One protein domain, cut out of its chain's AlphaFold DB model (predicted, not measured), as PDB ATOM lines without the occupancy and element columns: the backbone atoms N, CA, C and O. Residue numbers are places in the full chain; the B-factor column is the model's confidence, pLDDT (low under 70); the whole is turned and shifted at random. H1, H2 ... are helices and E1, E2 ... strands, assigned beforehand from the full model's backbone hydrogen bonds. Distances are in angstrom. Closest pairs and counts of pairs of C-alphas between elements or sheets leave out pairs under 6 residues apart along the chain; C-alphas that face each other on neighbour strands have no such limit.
ATOM      1  N   VAL A   7      41.143 -31.159 -32.068       84.81
ATOM      2  CA  VAL A   7      41.235 -30.963 -30.623       84.81
ATOM      3  C   VAL A   7      39.951 -30.331 -30.130       84.81
ATOM      4  O   VAL A   7      39.328 -29.520 -30.817       84.81
ATOM      5  N   LYS A   8      39.577 -30.678 -28.902       88.00
ATOM      6  CA  LYS A   8      38.458 -30.035 -28.223       88.00
ATOM      7  C   LYS A   8      38.831 -28.590 -27.900       88.00
ATOM      8  O   LYS A   8      39.812 -28.331 -27.204       88.00
ATOM      9  N   MET A   9      38.042 -27.660 -28.411       90.44
ATOM     10  CA  MET A   9      38.126 -26.229 -28.160       90.44
ATOM     11  C   MET A   9      36.815 -25.744 -27.560       90.44
ATOM     12  O   MET A   9      35.761 -26.334 -27.773       90.44
ATOM     13  N   GLU A  10      36.879 -24.653 -26.808       92.19
ATOM     14  CA  GLU A  10      35.690 -24.010 -26.263       92.19
ATOM     15  C   GLU A  10      35.434 -22.715 -27.040       92.19
ATOM     16  O   GLU A  10      36.242 -21.782 -26.995       92.19
ATOM     17  N   ALA A  11      34.330 -22.677 -27.779       91.81
ATOM     18  CA  ALA A  11      33.852 -21.493 -28.469       91.81
ATOM     19  C   ALA A  11      33.098 -20.617 -27.464       91.81
ATOM     20  O   ALA A  11      32.044 -21.009 -26.971       91.81
ATOM     21  N   LYS A  12      33.653 -19.445 -27.129       94.62
ATOM     22  CA  LYS A  12      33.099 -18.543 -26.110       94.62
ATOM     23  C   LYS A  12      32.728 -17.190 -26.689       94.62
ATOM     24  O   LYS A  12      33.561 -16.536 -27.313       94.62
ATOM     25  N   LEU A  13      31.537 -16.714 -26.345       95.19
ATOM     26  CA  LEU A  13      31.124 -15.325 -26.509       95.19
ATOM     27  C   LEU A  13      30.926 -14.687 -25.137       95.19
ATOM     28  O   LEU A  13      30.254 -15.253 -24.277       95.19
ATOM     29  N   LYS A  14      31.469 -13.483 -24.957       94.12
ATOM     30  CA  LYS A  14      31.164 -12.608 -23.816       94.12
ATOM     31  C   LYS A  14      31.069 -11.173 -24.303       94.12
ATOM     32  O   LYS A  14      32.097 -10.534 -24.533       94.12
ATOM     33  N   VAL A  15      29.851 -10.660 -24.457       93.31
ATOM     34  CA  VAL A  15      29.616  -9.297 -24.956       93.31
ATOM     35  C   VAL A  15      28.715  -8.505 -24.022       93.31
ATOM     36  O   VAL A  15      27.792  -9.030 -23.406       93.31
ATOM     37  N   PHE A  16      29.018  -7.215 -23.908       91.69
ATOM     38  CA  PHE A  16      28.268  -6.277 -23.084       91.69
ATOM     39  C   PHE A  16      27.461  -5.362 -24.005       91.69
ATOM     40  O   PHE A  16      28.081  -4.564 -24.713       91.69
ATOM     41  N   PRO A  17      26.118  -5.426 -23.981       90.25
ATOM     42  CA  PRO A  17      25.266  -4.631 -24.866       90.25
ATOM     43  C   PRO A  17      25.577  -3.137 -24.790       90.25
ATOM     44  O   PRO A  17      25.692  -2.461 -25.808       90.25
ATOM     45  N   MET A  18      25.835  -2.647 -23.574       89.12
ATOM     46  CA  MET A  18      26.142  -1.244 -23.291       89.12
ATOM     47  C   MET A  18      27.366  -0.690 -24.035       89.12
ATOM     48  O   MET A  18      27.475   0.524 -24.163       89.12
ATOM     49  N   LYS A  19      28.285  -1.532 -24.533       89.50
ATOM     50  CA  LYS A  19      29.473  -1.066 -25.273       89.50
ATOM     51  C   LYS A  19      29.163  -0.572 -26.687       89.50
ATOM     52  O   LYS A  19      29.919   0.244 -27.200       89.50
ATOM     53  N   GLU A  20      28.090  -1.057 -27.307       89.25
ATOM     54  CA  GLU A  20      27.692  -0.666 -28.670       89.25
ATOM     55  C   GLU A  20      26.566   0.390 -28.665       89.25
ATOM     56  O   GLU A  20      26.153   0.866 -29.722       89.25
ATOM     57  N   MET A  21      26.071   0.780 -27.483       91.06
ATOM     58  CA  MET A  21      24.995   1.762 -27.330       91.06
ATOM     59  C   MET A  21      25.462   3.191 -27.630       91.06
ATOM     60  O   MET A  21      26.568   3.600 -27.275       91.06
ATOM     61  N   GLY A  22      24.573   3.997 -28.216       88.75
ATOM     62  CA  GLY A  22      24.795   5.432 -28.400       88.75
ATOM     63  C   GLY A  22      24.816   6.214 -27.077       88.75
ATOM     64  O   GLY A  22      24.386   5.721 -26.027       88.75
ATOM     65  N   LYS A  23      25.294   7.466 -27.127       91.06
ATOM     66  CA  LYS A  23      25.387   8.349 -25.947       91.06
ATOM     67  C   LYS A  23      24.028   8.569 -25.278       91.06
ATOM     68  O   LYS A  23      23.952   8.487 -24.055       91.06
ATOM     69  N   ASP A  24      22.972   8.760 -26.064       88.69
ATOM     70  CA  ASP A  24      21.627   9.060 -25.556       88.69
ATOM     71  C   ASP A  24      21.026   7.865 -24.811       88.69
ATOM     72  O   ASP A  24      20.562   7.996 -23.678       88.69
ATOM     73  N   VAL A  25      21.149   6.666 -25.389       90.69
ATOM     74  CA  VAL A  25      20.740   5.410 -24.742       90.69
ATOM     75  C   VAL A  25      21.535   5.191 -23.458       90.69
ATOM     76  O   VAL A  25      20.971   4.863 -22.418       90.69
ATOM     77  N   THR A  26      22.848   5.431 -23.492       91.75
ATOM     78  CA  THR A  26      23.713   5.288 -22.314       91.75
ATOM     79  C   THR A  26      23.328   6.268 -21.203       91.75
ATOM     80  O   THR A  26      23.286   5.887 -20.033       91.75
ATOM     81  N   ALA A  27      23.032   7.523 -21.546       91.38
ATOM     82  CA  ALA A  27      22.583   8.533 -20.595       91.38
ATOM     83  C   ALA A  27      21.223   8.166 -19.983       91.38
ATOM     84  O   ALA A  27      21.050   8.285 -18.769       91.38
ATOM     85  N   TYR A  28      20.291   7.661 -20.796       90.25
ATOM     86  CA  TYR A  28      18.996   7.172 -20.330       90.25
ATOM     87  C   TYR A  28      19.146   5.984 -19.369       90.25
ATOM     88  O   TYR A  28      18.584   6.005 -18.277       90.25
ATOM     89  N   MET A  29      19.958   4.981 -19.717       90.62
ATOM     90  CA  MET A  29      20.201   3.809 -18.864       90.62
ATOM     91  C   MET A  29      20.848   4.190 -17.526       90.62
ATOM     92  O   MET A  29      20.445   3.675 -16.489       90.62
ATOM     93  N   LYS A  30      21.786   5.151 -17.511       90.62
ATOM     94  CA  LYS A  30      22.402   5.652 -16.265       90.62
ATOM     95  C   LYS A  30      21.396   6.318 -15.324       90.62
ATOM     96  O   LYS A  30      21.525   6.185 -14.112       90.62
ATOM     97  N   LYS A  31      20.405   7.028 -15.873       90.12
ATOM     98  CA  LYS A  31      19.304   7.617 -15.091       90.12
ATOM     99  C   LYS A  31      18.317   6.557 -14.582       90.12
ATOM    100  O   LYS A  31      17.594   6.825 -13.631       90.12
ATOM    101  N   ASN A  32      18.321   5.361 -15.175       89.56
ATOM    102  CA  ASN A  32      17.417   4.255 -14.864       89.56
ATOM    103  C   ASN A  32      18.211   2.983 -14.485       89.56
ATOM    104  O   ASN A  32      18.199   1.990 -15.221       89.56
ATOM    105  N   PRO A  33      18.901   2.963 -13.328       89.62
ATOM    106  CA  PRO A  33      19.827   1.884 -12.966       89.62
ATOM    107  C   PRO A  33      19.150   0.511 -12.824       89.62
ATOM    108  O   PRO A  33      19.788  -0.515 -13.059       89.62
ATOM    109  N   ALA A  34      17.862   0.467 -12.467       88.44
ATOM    110  CA  ALA A  34      17.092  -0.776 -12.425       88.44
ATOM    111  C   ALA A  34      16.910  -1.394 -13.822       88.44
ATOM    112  O   ALA A  34      17.028  -2.609 -13.967       88.44
ATOM    113  N   LEU A  35      16.683  -0.569 -14.852       88.50
ATOM    114  CA  LEU A  35      16.629  -1.011 -16.246       88.50
ATOM    115  C   LEU A  35      18.019  -1.415 -16.742       88.50
ATOM    116  O   LEU A  35      18.162  -2.466 -17.357       88.50
ATOM    117  N   GLN A  36      19.056  -0.637 -16.418       90.50
ATOM    118  CA  GLN A  36      20.431  -0.961 -16.802       90.50
ATOM    119  C   GLN A  36      20.863  -2.348 -16.299       90.50
ATOM    120  O   GLN A  36      21.537  -3.074 -17.024       90.50
ATOM    121  N   LYS A  37      20.447  -2.746 -15.087       90.19
ATOM    122  CA  LYS A  37      20.716  -4.090 -14.542       90.19
ATOM    123  C   LYS A  37      20.092  -5.221 -15.366       90.19
ATOM    124  O   LYS A  37      20.610  -6.329 -15.313       90.19
ATOM    125  N   LYS A  38      19.018  -4.956 -16.118       90.25
ATOM    126  CA  LYS A  38      18.396  -5.940 -17.019       90.25
ATOM    127  C   LYS A  38      19.204  -6.148 -18.301       90.25
ATOM    128  O   LYS A  38      19.121  -7.214 -18.887       90.25
ATOM    129  N   PHE A  39      20.012  -5.168 -18.713       91.88
ATOM    130  CA  PHE A  39      20.907  -5.259 -19.876       91.88
ATOM    131  C   PHE A  39      22.216  -5.947 -19.482       91.88
ATOM    132  O   PHE A  39      23.308  -5.369 -19.522       91.88
ATOM    133  N   GLU A  40      22.081  -7.189 -19.031       90.12
ATOM    134  CA  GLU A  40      23.191  -8.000 -18.562       90.12
ATOM    135  C   GLU A  40      24.130  -8.436 -19.698       90.12
ATOM    136  O   GLU A  40      23.903  -8.208 -20.890       90.12
ATOM    137  N   ARG A  41      25.246  -9.056 -19.309       93.38
ATOM    138  CA  ARG A  41      26.201  -9.631 -20.255       93.38
ATOM    139  C   ARG A  41      25.542 -10.792 -21.002       93.38
ATOM    140  O   ARG A  41      24.955 -11.668 -20.381       93.38
ATOM    141  N   ILE A  42      25.718 -10.832 -22.320       93.62
ATOM    142  CA  ILE A  42      25.320 -11.980 -23.140       93.62
ATOM    143  C   ILE A  42      26.501 -12.947 -23.199       93.62
ATOM    144  O   ILE A  42      27.621 -12.550 -23.552       93.62
ATOM    145  N   GLU A  43      26.248 -14.203 -22.838       95.56
ATOM    146  CA  GLU A  43      27.244 -15.271 -22.805       95.56
ATOM    147  C   GLU A  43      26.800 -16.470 -23.638       95.56
ATOM    148  O   GLU A  43      25.659 -16.907 -23.547       95.56
ATOM    149  N   TYR A  44      27.737 -17.010 -24.415       94.25
ATOM    150  CA  TYR A  44      27.602 -18.269 -25.145       94.25
ATOM    151  C   TYR A  44      28.837 -19.121 -24.861       94.25
ATOM    152  O   TYR A  44      29.952 -18.586 -24.839       94.25
ATOM    153  N   SER A  45      28.661 -20.426 -24.656       94.38
ATOM    154  CA  SER A  45      29.775 -21.369 -24.582       94.38
ATOM    155  C   SER A  45      29.378 -22.720 -25.154       94.38
ATOM    156  O   SER A  45      28.378 -23.295 -24.733       94.38
ATOM    157  N   GLU A  46      30.199 -23.247 -26.052       91.44
ATOM    158  CA  GLU A  46      30.039 -24.589 -26.602       91.44
ATOM    159  C   GLU A  46      31.404 -25.260 -26.759       91.44
ATOM    160  O   GLU A  46      32.395 -24.620 -27.128       91.44
ATOM    161  N   LYS A  47      31.477 -26.560 -26.458       91.44
ATOM    162  CA  LYS A  47      32.682 -27.362 -26.690       91.44
ATOM    163  C   LYS A  47      32.576 -28.034 -28.047       91.44
ATOM    164  O   LYS A  47      31.657 -28.810 -28.273       91.44
ATOM    165  N   VAL A  48      33.563 -27.790 -28.895       85.88
ATOM    166  CA  VAL A  48      33.604 -28.276 -30.273       85.88
ATOM    167  C   VAL A  48      34.939 -28.913 -30.589       85.88
ATOM    168  O   VAL A  48      35.961 -28.573 -29.997       85.88
ATOM    169  N   GLU A  49      34.941 -29.856 -31.517       85.94
ATOM    170  CA  GLU A  49      36.133 -30.597 -31.904       85.94
ATOM    171  C   GLU A  49      36.591 -30.149 -33.294       85.94
ATOM    172  O   GLU A  49      35.961 -30.453 -34.304       85.94
ATOM    173  N   LEU A  50      37.673 -29.365 -33.331       81.44
ATOM    174  CA  LEU A  50      38.107 -28.611 -34.512       81.44
ATOM    175  C   LEU A  50      39.602 -28.798 -34.786       81.44
ATOM    176  O   LEU A  50      40.387 -29.063 -33.876       81.44
ATOM    177  N   ASP A  51      40.021 -28.616 -36.041       79.62
ATOM    178  CA  ASP A  51      41.438 -28.694 -36.421       79.62
ATOM    179  C   ASP A  51      42.247 -27.547 -35.790       79.62
ATOM    180  O   ASP A  51      42.057 -26.364 -36.108       79.62
ATOM    181  N   LYS A  52      43.215 -27.913 -34.936       84.06
ATOM    182  CA  LYS A  52      44.069 -26.971 -34.190       84.06
ATOM    183  C   LYS A  52      44.955 -26.070 -35.044       84.06
ATOM    184  O   LYS A  52      45.482 -25.080 -34.544       84.06
ATOM    185  N   ARG A  53      45.174 -26.412 -36.314       78.88
ATOM    186  CA  ARG A  53      45.965 -25.585 -37.240       78.88
ATOM    187  C   ARG A  53      45.149 -24.423 -37.788       78.88
ATOM    188  O   ARG A  53      45.722 -23.411 -38.183       78.88
ATOM    189  N   LYS A  54      43.822 -24.556 -37.823       71.88
ATOM    190  CA  LYS A  54      42.938 -23.535 -38.384       71.88
ATOM    191  C   LYS A  54      42.305 -22.673 -37.326       71.88
ATOM    192  O   LYS A  54      42.339 -21.441 -37.426       71.88
ATOM    193  N   TRP A  55      41.720 -23.340 -36.346       85.00
ATOM    194  CA  TRP A  55      40.912 -22.727 -35.323       85.00
ATOM    195  C   TRP A  55      41.764 -22.545 -34.087       85.00
ATOM    196  O   TRP A  55      42.613 -23.362 -33.748       85.00
ATOM    197  N   THR A  56      41.571 -21.408 -33.445       88.56
ATOM    198  CA  THR A  56      42.086 -21.150 -32.111       88.56
ATOM    199  C   THR A  56      40.915 -20.634 -31.292       88.56
ATOM    200  O   THR A  56      39.997 -20.037 -31.870       88.56
ATOM    201  N   PRO A  57      40.941 -20.783 -29.958       89.81
ATOM    202  CA  PRO A  57      39.919 -20.193 -29.099       89.81
ATOM    203  C   PRO A  57      39.695 -18.703 -29.401       89.81
ATOM    204  O   PRO A  57      38.560 -18.237 -29.439       89.81
ATOM    205  N   LYS A  58      40.774 -17.974 -29.731       90.25
ATOM    206  CA  LYS A  58      40.717 -16.565 -30.137       90.25
ATOM    207  C   LYS A  58      39.934 -16.351 -31.438       90.25
ATOM    208  O   LYS A  58      39.074 -15.485 -31.470       90.25
ATOM    209  N   LYS A  59      40.183 -17.134 -32.496       90.25
ATOM    210  CA  LYS A  59      39.455 -16.996 -33.775       90.25
ATOM    211  C   LYS A  59      37.961 -17.287 -33.632       90.25
ATOM    212  O   LYS A  59      37.154 -16.577 -34.221       90.25
ATOM    213  N   LEU A  60      37.606 -18.305 -32.845       91.06
ATOM    214  CA  LEU A  60      36.208 -18.623 -32.538       91.06
ATOM    215  C   LEU A  60      35.549 -17.465 -31.781       91.06
ATOM    216  O   LEU A  60      34.468 -17.020 -32.152       91.06
ATOM    217  N   GLN A  61      36.236 -16.932 -30.770       92.62
ATOM    218  CA  GLN A  61      35.763 -15.783 -30.003       92.62
ATOM    219  C   GLN A  61      35.584 -14.532 -30.876       92.62
ATOM    220  O   GLN A  61      34.558 -13.865 -30.767       92.62
ATOM    221  N   ASP A  62      36.548 -14.217 -31.745       91.38
ATOM    222  CA  ASP A  62      36.487 -13.056 -32.639       91.38
ATOM    223  C   ASP A  62      35.335 -13.195 -33.656       91.38
ATOM    224  O   ASP A  62      34.597 -12.236 -33.889       91.38
ATOM    225  N   GLY A  63      35.129 -14.398 -34.212       89.38
ATOM    226  CA  GLY A  63      34.016 -14.699 -35.118       89.38
ATOM    227  C   GLY A  63      32.648 -14.564 -34.442       89.38
ATOM    228  O   GLY A  63      31.782 -13.840 -34.933       89.38
ATOM    229  N   LEU A  64      32.479 -15.177 -33.266       93.12
ATOM    230  CA  LEU A  64      31.259 -15.049 -32.462       93.12
ATOM    231  C   LEU A  64      30.992 -13.593 -32.048       93.12
ATOM    232  O   LEU A  64      29.851 -13.132 -32.077       93.12
ATOM    233  N   ALA A  65      32.038 -12.841 -31.692       91.75
ATOM    234  CA  ALA A  65      31.910 -11.427 -31.354       91.75
ATOM    235  C   ALA A  65      31.450 -10.590 -32.555       91.75
ATOM    236  O   ALA A  65      30.663  -9.661 -32.374       91.75
ATOM    237  N   ALA A  66      31.894 -10.916 -33.772       88.81
ATOM    238  CA  ALA A  66      31.440 -10.245 -34.988       88.81
ATOM    239  C   ALA A  66      29.944 -10.485 -35.257       88.81
ATOM    240  O   ALA A  66      29.229  -9.523 -35.547       88.81
ATOM    241  N   VAL A  67      29.466 -11.726 -35.087       87.88
ATOM    242  CA  VAL A  67      28.036 -12.079 -35.182       87.88
ATOM    243  C   VAL A  67      27.221 -11.267 -34.175       87.88
ATOM    244  O   VAL A  67      26.273 -10.577 -34.545       87.88
ATOM    245  N   ALA A  68      27.644 -11.267 -32.910       92.50
ATOM    246  CA  ALA A  68      26.938 -10.553 -31.852       92.50
ATOM    247  C   ALA A  68      26.941  -9.030 -32.048       92.50
ATOM    248  O   ALA A  68      25.947  -8.357 -31.784       92.50
ATOM    249  N   ARG A  69      28.051  -8.464 -32.537       91.06
ATOM    250  CA  ARG A  69      28.196  -7.017 -32.732       91.06
ATOM    251  C   ARG A  69      27.192  -6.457 -33.735       91.06
ATOM    252  O   ARG A  69      26.740  -5.328 -33.561       91.06
ATOM    253  N   TYR A  70      26.857  -7.215 -34.775       86.31
ATOM    254  CA  TYR A  70      25.857  -6.792 -35.752       86.31
ATOM    255  C   TYR A  70      24.482  -6.600 -35.092       86.31
ATOM    256  O   TYR A  70      23.884  -5.530 -35.213       86.31
ATOM    257  N   GLU A  71      24.037  -7.578 -34.303       86.62
ATOM    258  CA  GLU A  71      22.755  -7.511 -33.590       86.62
ATOM    259  C   GLU A  71      22.740  -6.443 -32.493       86.62
ATOM    260  O   GLU A  71      21.768  -5.704 -32.339       86.62
ATOM    261  N   LEU A  72      23.847  -6.276 -31.765       91.88
ATOM    262  CA  LEU A  72      23.956  -5.229 -30.746       91.88
ATOM    263  C   LEU A  72      23.863  -3.815 -31.338       91.88
ATOM    264  O   LEU A  72      23.309  -2.919 -30.702       91.88
ATOM    265  N   LYS A  73      24.346  -3.601 -32.568       88.06
ATOM    266  CA  LYS A  73      24.145  -2.328 -33.277       88.06
ATOM    267  C   LYS A  73      22.683  -2.107 -33.655       88.06
ATOM    268  O   LYS A  73      22.202  -0.979 -33.552       88.06
ATOM    269  N   LEU A  74      21.968  -3.159 -34.060       86.25
ATOM    270  CA  LEU A  74      20.529  -3.075 -34.323       86.25
ATOM    271  C   LEU A  74      19.758  -2.713 -33.050       86.25
ATOM    272  O   LEU A  74      18.935  -1.797 -33.082       86.25
ATOM    273  N   LEU A  75      20.091  -3.352 -31.926       91.44
ATOM    274  CA  LEU A  75      19.548  -3.005 -30.614       91.44
ATOM    275  C   LEU A  75      19.805  -1.535 -30.268       91.44
ATOM    276  O   LEU A  75      18.881  -0.841 -29.861       91.44
ATOM    277  N   ALA A  76      21.030  -1.035 -30.466       90.56
ATOM    278  CA  ALA A  76      21.376   0.354 -30.163       90.56
ATOM    279  C   ALA A  76      20.527   1.361 -30.956       90.56
ATOM    280  O   ALA A  76      20.026   2.333 -30.388       90.56
ATOM    281  N   VAL A  77      20.326   1.110 -32.253       88.94
ATOM    282  CA  VAL A  77      19.491   1.955 -33.121       88.94
ATOM    283  C   VAL A  77      18.026   1.914 -32.683       88.94
ATOM    284  O   VAL A  77      17.385   2.961 -32.565       88.94
ATOM    285  N   ARG A  78      17.489   0.720 -32.404       90.94
ATOM    286  CA  ARG A  78      16.093   0.548 -31.977       90.94
ATOM    287  C   ARG A  78      15.845   1.163 -30.601       90.94
ATOM    288  O   ARG A  78      14.868   1.886 -30.440       90.94
ATOM    289  N   ALA A  79      16.756   0.969 -29.650       91.75
ATOM    290  CA  ALA A  79      16.674   1.552 -28.315       91.75
ATOM    291  C   ALA A  79      16.706   3.087 -28.356       91.75
ATOM    292  O   ALA A  79      15.896   3.730 -27.692       91.75
ATOM    293  N   ALA A  80      17.585   3.683 -29.171       90.31
ATOM    294  CA  ALA A  80      17.630   5.135 -29.354       90.31
ATOM    295  C   ALA A  80      16.302   5.680 -29.895       90.31
ATOM    296  O   ALA A  80      15.787   6.677 -29.391       90.31
ATOM    297  N   LYS A  81      15.716   4.986 -30.878       89.81
ATOM    298  CA  LYS A  81      14.402   5.336 -31.421       89.81
ATOM    299  C   LYS A  81      13.296   5.218 -30.367       89.81
ATOM    300  O   LYS A  81      12.537   6.161 -30.195       89.81
ATOM    301  N   MET A  82      13.240   4.110 -29.623       90.56
ATOM    302  CA  MET A  82      12.241   3.902 -28.564       90.56
ATOM    303  C   MET A  82      12.316   4.974 -27.476       90.56
ATOM    304  O   MET A  82      11.280   5.451 -27.026       90.56
ATOM    305  N   ILE A  83      13.525   5.367 -27.063       90.19
ATOM    306  CA  ILE A  83      13.714   6.432 -26.072       90.19
ATOM    307  C   ILE A  83      13.196   7.758 -26.627       90.19
ATOM    308  O   ILE A  83      12.387   8.402 -25.968       90.19
ATOM    309  N   LYS A  84      13.585   8.122 -27.854       87.81
ATOM    310  CA  LYS A  84      13.137   9.360 -28.504       87.81
ATOM    311  C   LYS A  84      11.613   9.423 -28.655       87.81
ATOM    312  O   LYS A  84      11.007  10.449 -28.360       87.81
ATOM    313  N   ASP A  85      10.992   8.330 -29.085       84.06
ATOM    314  CA  ASP A  85       9.541   8.253 -29.287       84.06
ATOM    315  C   ASP A  85       8.784   8.184 -27.940       84.06
ATOM    316  O   ASP A  85       7.642   8.631 -27.829       84.06
ATOM    317  N   GLY A  86       9.427   7.641 -26.902       77.62
ATOM    318  CA  GLY A  86       8.864   7.425 -25.569       77.62
ATOM    319  C   GLY A  86       9.072   8.567 -24.569       77.62
ATOM    320  O   GLY A  86       8.509   8.496 -23.478       77.62
ATOM    321  N   GLU A  87       9.816   9.625 -24.911       67.81
ATOM    322  CA  GLU A  87      10.149  10.748 -24.010       67.81
ATOM    323  C   GLU A  87       8.926  11.497 -23.440       67.81
ATOM    324  O   GLU A  87       9.035  12.152 -22.407       67.81
ATOM    325  N   LYS A  88       7.751  11.382 -24.074       64.88
ATOM    326  CA  LYS A  88       6.478  11.976 -23.610       64.88
ATOM    327  C   LYS A  88       5.449  10.942 -23.123       64.88
ATOM    328  O   LYS A  88       4.307  11.303 -22.849       64.88
ATOM    329  N   GLY A  89       5.821   9.661 -23.080       73.25
ATOM    330  CA  GLY A  89       4.932   8.537 -22.776       73.25
ATOM    331  C   GLY A  89       5.083   7.976 -21.358       73.25
ATOM    332  O   GLY A  89       5.806   8.515 -20.527       73.25
ATOM    333  N   ASP A  90       4.398   6.861 -21.086       81.44
ATOM    334  CA  ASP A  90       4.493   6.120 -19.817       81.44
ATOM    335  C   ASP A  90       5.876   5.441 -19.677       81.44
ATOM    336  O   ASP A  90       6.178   4.516 -20.447       81.44
ATOM    337  N   PRO A  91       6.702   5.826 -18.679       82.50
ATOM    338  CA  PRO A  91       8.036   5.263 -18.476       82.50
ATOM    339  C   PRO A  91       8.038   3.741 -18.307       82.50
ATOM    340  O   PRO A  91       8.928   3.067 -18.822       82.50
ATOM    341  N   LYS A  92       7.014   3.163 -17.662       85.38
ATOM    342  CA  LYS A  92       6.937   1.707 -17.454       85.38
ATOM    343  C   LYS A  92       6.722   0.956 -18.766       85.38
ATOM    344  O   LYS A  92       7.230  -0.154 -18.932       85.38
ATOM    345  N   LYS A  93       5.985   1.548 -19.715       87.00
ATOM    346  CA  LYS A  93       5.804   0.966 -21.055       87.00
ATOM    347  C   LYS A  93       7.107   0.988 -21.847       87.00
ATOM    348  O   LYS A  93       7.430  -0.016 -22.478       87.00
ATOM    349  N   LEU A  94       7.865   2.083 -21.768       89.19
ATOM    350  CA  LEU A  94       9.173   2.197 -22.412       89.19
ATOM    351  C   LEU A  94      10.180   1.191 -21.833       89.19
ATOM    352  O   LEU A  94      10.822   0.470 -22.592       89.19
ATOM    353  N   GLU A  95      10.263   1.064 -20.505       90.19
ATOM    354  CA  GLU A  95      11.118   0.059 -19.861       90.19
ATOM    355  C   GLU A  95      10.778  -1.366 -20.312       90.19
ATOM    356  O   GLU A  95      11.676  -2.164 -20.601       90.19
ATOM    357  N   LYS A  96       9.481  -1.697 -20.390       90.19
ATOM    358  CA  LYS A  96       9.019  -3.014 -20.847       90.19
ATOM    359  C   LYS A  96       9.384  -3.262 -22.312       90.19
ATOM    360  O   LYS A  96       9.820  -4.363 -22.632       90.19
ATOM    361  N   ALA A  97       9.244  -2.257 -23.178       89.94
ATOM    362  CA  ALA A  97       9.616  -2.352 -24.588       89.94
ATOM    363  C   ALA A  97      11.130  -2.549 -24.770       89.94
ATOM    364  O   ALA A  97      11.537  -3.470 -25.469       89.94
ATOM    365  N   LEU A  98      11.953  -1.756 -24.076       92.19
ATOM    366  CA  LEU A  98      13.414  -1.880 -24.108       92.19
ATOM    367  C   LEU A  98      13.890  -3.234 -23.570       92.19
ATOM    368  O   LEU A  98      14.782  -3.841 -24.153       92.19
ATOM    369  N   THR A  99      13.283  -3.718 -22.481       92.81
ATOM    370  CA  THR A  99      13.596  -5.046 -21.929       92.81
ATOM    371  C   THR A  99      13.241  -6.141 -22.933       92.81
ATOM    372  O   THR A  99      14.050  -7.029 -23.170       92.81
ATOM    373  N   LYS A 100      12.057  -6.067 -23.552       90.94
ATOM    374  CA  LYS A 100      11.631  -7.052 -24.552       90.94
ATOM    375  C   LYS A 100      12.569  -7.070 -25.762       90.94
ATOM    376  O   LYS A 100      13.016  -8.135 -26.155       90.94
ATOM    377  N   GLU A 101      12.907  -5.902 -26.299       90.69
ATOM    378  CA  GLU A 101      13.829  -5.787 -27.433       90.69
ATOM    379  C   GLU A 101      15.217  -6.357 -27.103       90.69
ATOM    380  O   GLU A 101      15.843  -7.008 -27.936       90.69
ATOM    381  N   PHE A 102      15.698  -6.134 -25.876       92.88
ATOM    382  CA  PHE A 102      16.948  -6.724 -25.414       92.88
ATOM    383  C   PHE A 102      16.884  -8.253 -25.362       92.88
ATOM    384  O   PHE A 102      17.792  -8.895 -25.887       92.88
ATOM    385  N   GLU A 103      15.829  -8.833 -24.783       92.50
ATOM    386  CA  GLU A 103      15.655 -10.292 -24.738       92.50
ATOM    387  C   GLU A 103      15.519 -10.897 -26.147       92.50
ATOM    388  O   GLU A 103      16.144 -11.918 -26.435       92.50
ATOM    389  N   ASP A 104      14.799 -10.232 -27.058       84.94
ATOM    390  CA  ASP A 104      14.652 -10.669 -28.452       84.94
ATOM    391  C   ASP A 104      16.016 -10.689 -29.174       84.94
ATOM    392  O   ASP A 104      16.377 -11.673 -29.825       84.94
ATOM    393  N   ILE A 105      16.820  -9.630 -29.023       89.38
ATOM    394  CA  ILE A 105      18.173  -9.558 -29.596       89.38
ATOM    395  C   ILE A 105      19.118 -10.563 -28.933       89.38
ATOM    396  O   ILE A 105      19.931 -11.188 -29.616       89.38
ATOM    397  N   LYS A 106      19.018 -10.750 -27.615       91.25
ATOM    398  CA  LYS A 106      19.800 -11.745 -26.876       91.25
ATOM    399  C   LYS A 106      19.538 -13.146 -27.425       91.25
ATOM    400  O   LYS A 106      20.505 -13.834 -27.738       91.25
ATOM    401  N   SER A 107      18.273 -13.526 -27.625       84.94
ATOM    402  CA  SER A 107      17.910 -14.804 -28.253       84.94
ATOM    403  C   SER A 107      18.521 -14.940 -29.649       84.94
ATOM    404  O   SER A 107      19.211 -15.916 -29.920       84.94
ATOM    405  N   GLN A 108      18.371 -13.924 -30.506       78.94
ATOM    406  CA  GLN A 108      18.920 -13.956 -31.870       78.94
ATOM    407  C   GLN A 108      20.444 -14.105 -31.901       78.94
ATOM    408  O   GLN A 108      20.978 -14.792 -32.770       78.94
ATOM    409  N   ILE A 109      21.157 -13.467 -30.970       89.12
ATOM    410  CA  ILE A 109      22.611 -13.610 -30.851       89.12
ATOM    411  C   ILE A 109      22.982 -15.049 -30.489       89.12
ATOM    412  O   ILE A 109      23.922 -15.582 -31.075       89.12
ATOM    413  N   LEU A 110      22.271 -15.670 -29.544       89.81
ATOM    414  CA  LEU A 110      22.536 -17.047 -29.120       89.81
ATOM    415  C   LEU A 110      22.244 -18.048 -30.245       89.81
ATOM    416  O   LEU A 110      23.092 -18.893 -30.527       89.81
ATOM    417  N   ASP A 111      21.119 -17.891 -30.947       76.19
ATOM    418  CA  ASP A 111      20.750 -18.746 -32.083       76.19
ATOM    419  C   ASP A 111      21.781 -18.641 -33.215       76.19
ATOM    420  O   ASP A 111      22.270 -19.643 -33.732       76.19
ATOM    421  N   LYS A 112      22.185 -17.415 -33.573       82.62
ATOM    422  CA  LYS A 112      23.189 -17.188 -34.624       82.62
ATOM    423  C   LYS A 112      24.586 -17.638 -34.214       82.62
ATOM    424  O   LYS A 112      25.340 -18.090 -35.070       82.62
ATOM    425  N   ALA A 113      24.944 -17.509 -32.937       87.19
ATOM    426  CA  ALA A 113      26.191 -18.050 -32.410       87.19
ATOM    427  C   ALA A 113      26.220 -19.576 -32.547       87.19
ATOM    428  O   ALA A 113      27.215 -20.109 -33.029       87.19
ATOM    429  N   SER A 114      25.122 -20.254 -32.203       81.25
ATOM    430  CA  SER A 114      25.001 -21.705 -32.349       81.25
ATOM    431  C   SER A 114      25.085 -22.154 -33.804       81.25
ATOM    432  O   SER A 114      25.930 -22.984 -34.127       81.25
ATOM    433  N   LEU A 115      24.331 -21.520 -34.706       74.56
ATOM    434  CA  LEU A 115      24.397 -21.816 -36.142       74.56
ATOM    435  C   LEU A 115      25.797 -21.585 -36.724       74.56
ATOM    436  O   LEU A 115      26.298 -22.413 -37.477       74.56
ATOM    437  N   ALA A 116      26.462 -20.486 -36.357       81.12
ATOM    438  CA  ALA A 116      27.819 -20.212 -36.827       81.12
ATOM    439  C   ALA A 116      28.817 -21.280 -36.353       81.12
ATOM    440  O   ALA A 116      29.750 -21.621 -37.078       81.12
ATOM    441  N   ILE A 117      28.633 -21.816 -35.145       85.31
ATOM    442  CA  ILE A 117      29.460 -22.910 -34.640       85.31
ATOM    443  C   ILE A 117      29.116 -24.229 -35.331       85.31
ATOM    444  O   ILE A 117      30.037 -24.940 -35.722       85.31
ATOM    445  N   GLU A 118      27.843 -24.519 -35.585       76.62
ATOM    446  CA  GLU A 118      27.418 -25.675 -36.378       76.62
ATOM    447  C   GLU A 118      28.011 -25.640 -37.798       76.62
ATOM    448  O   GLU A 118      28.525 -26.646 -38.285       76.62
ATOM    449  N   GLU A 119      28.042 -24.476 -38.453       72.56
ATOM    450  CA  GLU A 119      28.682 -24.280 -39.764       72.56
ATOM    451  C   GLU A 119      30.202 -24.503 -39.731       72.56
ATOM    452  O   GLU A 119      30.785 -25.024 -40.687       72.56
ATOM    453  N   VAL A 120      30.852 -24.119 -38.630       78.56
ATOM    454  CA  VAL A 120      32.287 -24.344 -38.410       78.56
ATOM    455  C   VAL A 120      32.582 -25.815 -38.108       78.56
ATOM    456  O   VAL A 120      33.578 -26.342 -38.592       78.56
ATOM    457  N   VAL A 121      31.724 -26.486 -37.337       74.31
ATOM    458  CA  VAL A 121      31.847 -27.912 -36.989       74.31
ATOM    459  C   VAL A 121      31.531 -28.817 -38.179       74.31
ATOM    460  O   VAL A 121      32.139 -29.874 -38.320       74.31
ATOM    461  N   SER A 122      30.609 -28.405 -39.051       65.06
ATOM    462  CA  SER A 122      30.214 -29.147 -40.254       65.06
ATOM    463  C   SER A 122      31.167 -28.961 -41.446       65.06
ATOM    464  O   SER A 122      30.834 -29.375 -42.555       65.06
ATOM    465  N   ASP A 123      32.337 -28.339 -41.247       62.62
ATOM    466  CA  ASP A 123      33.354 -28.053 -42.276       62.62
ATOM    467  C   ASP A 123      32.808 -27.260 -43.501       62.62
ATOM    468  O   ASP A 123      33.482 -27.107 -44.528       62.62
TER     469      ASP A 123
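This is residues 7 to 123 of the 311 residues of an uncharacterized protein of Pseudorhodobacter sp. E13 (UniProt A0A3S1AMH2). A helical hairpin, H3 and H4, runs beside an antiparallel ribbon, E1 and E2, with short H1 and H2 beyond it. 117 residues are printed, mixed in class, with elements ordered E1 H1 H2 E2 H3 H4. It is a loose rod of 55 by 19 by 19 A, radius of gyration of the C-alphas 16.6 A.

E1, residues 7 to 15, is antiparallel to E2, residues 42 to 51; N 9 and O 48 are within hydrogen-bond range, 2.8 A. C-alpha 25 of H1, residues 23 to 31, is 5.6 A from C-alpha 80 of H3, residues 57 to 86. H3 and H4, residues 91 to 121, form a hairpin, closest at C-alphas 68 and 109, 5.4 A. In H3, 25 of 26 O i to N i+4 pairs are within range.

E1 begins at C-alpha 7 (41.235, -30.963, -30.623); H4, 44.8 A long, ends at C-alpha 121 (31.847, -27.912, -36.989).

The printed part has no cut; residues 87 to 88 and 122 to 123 are under pLDDT 70.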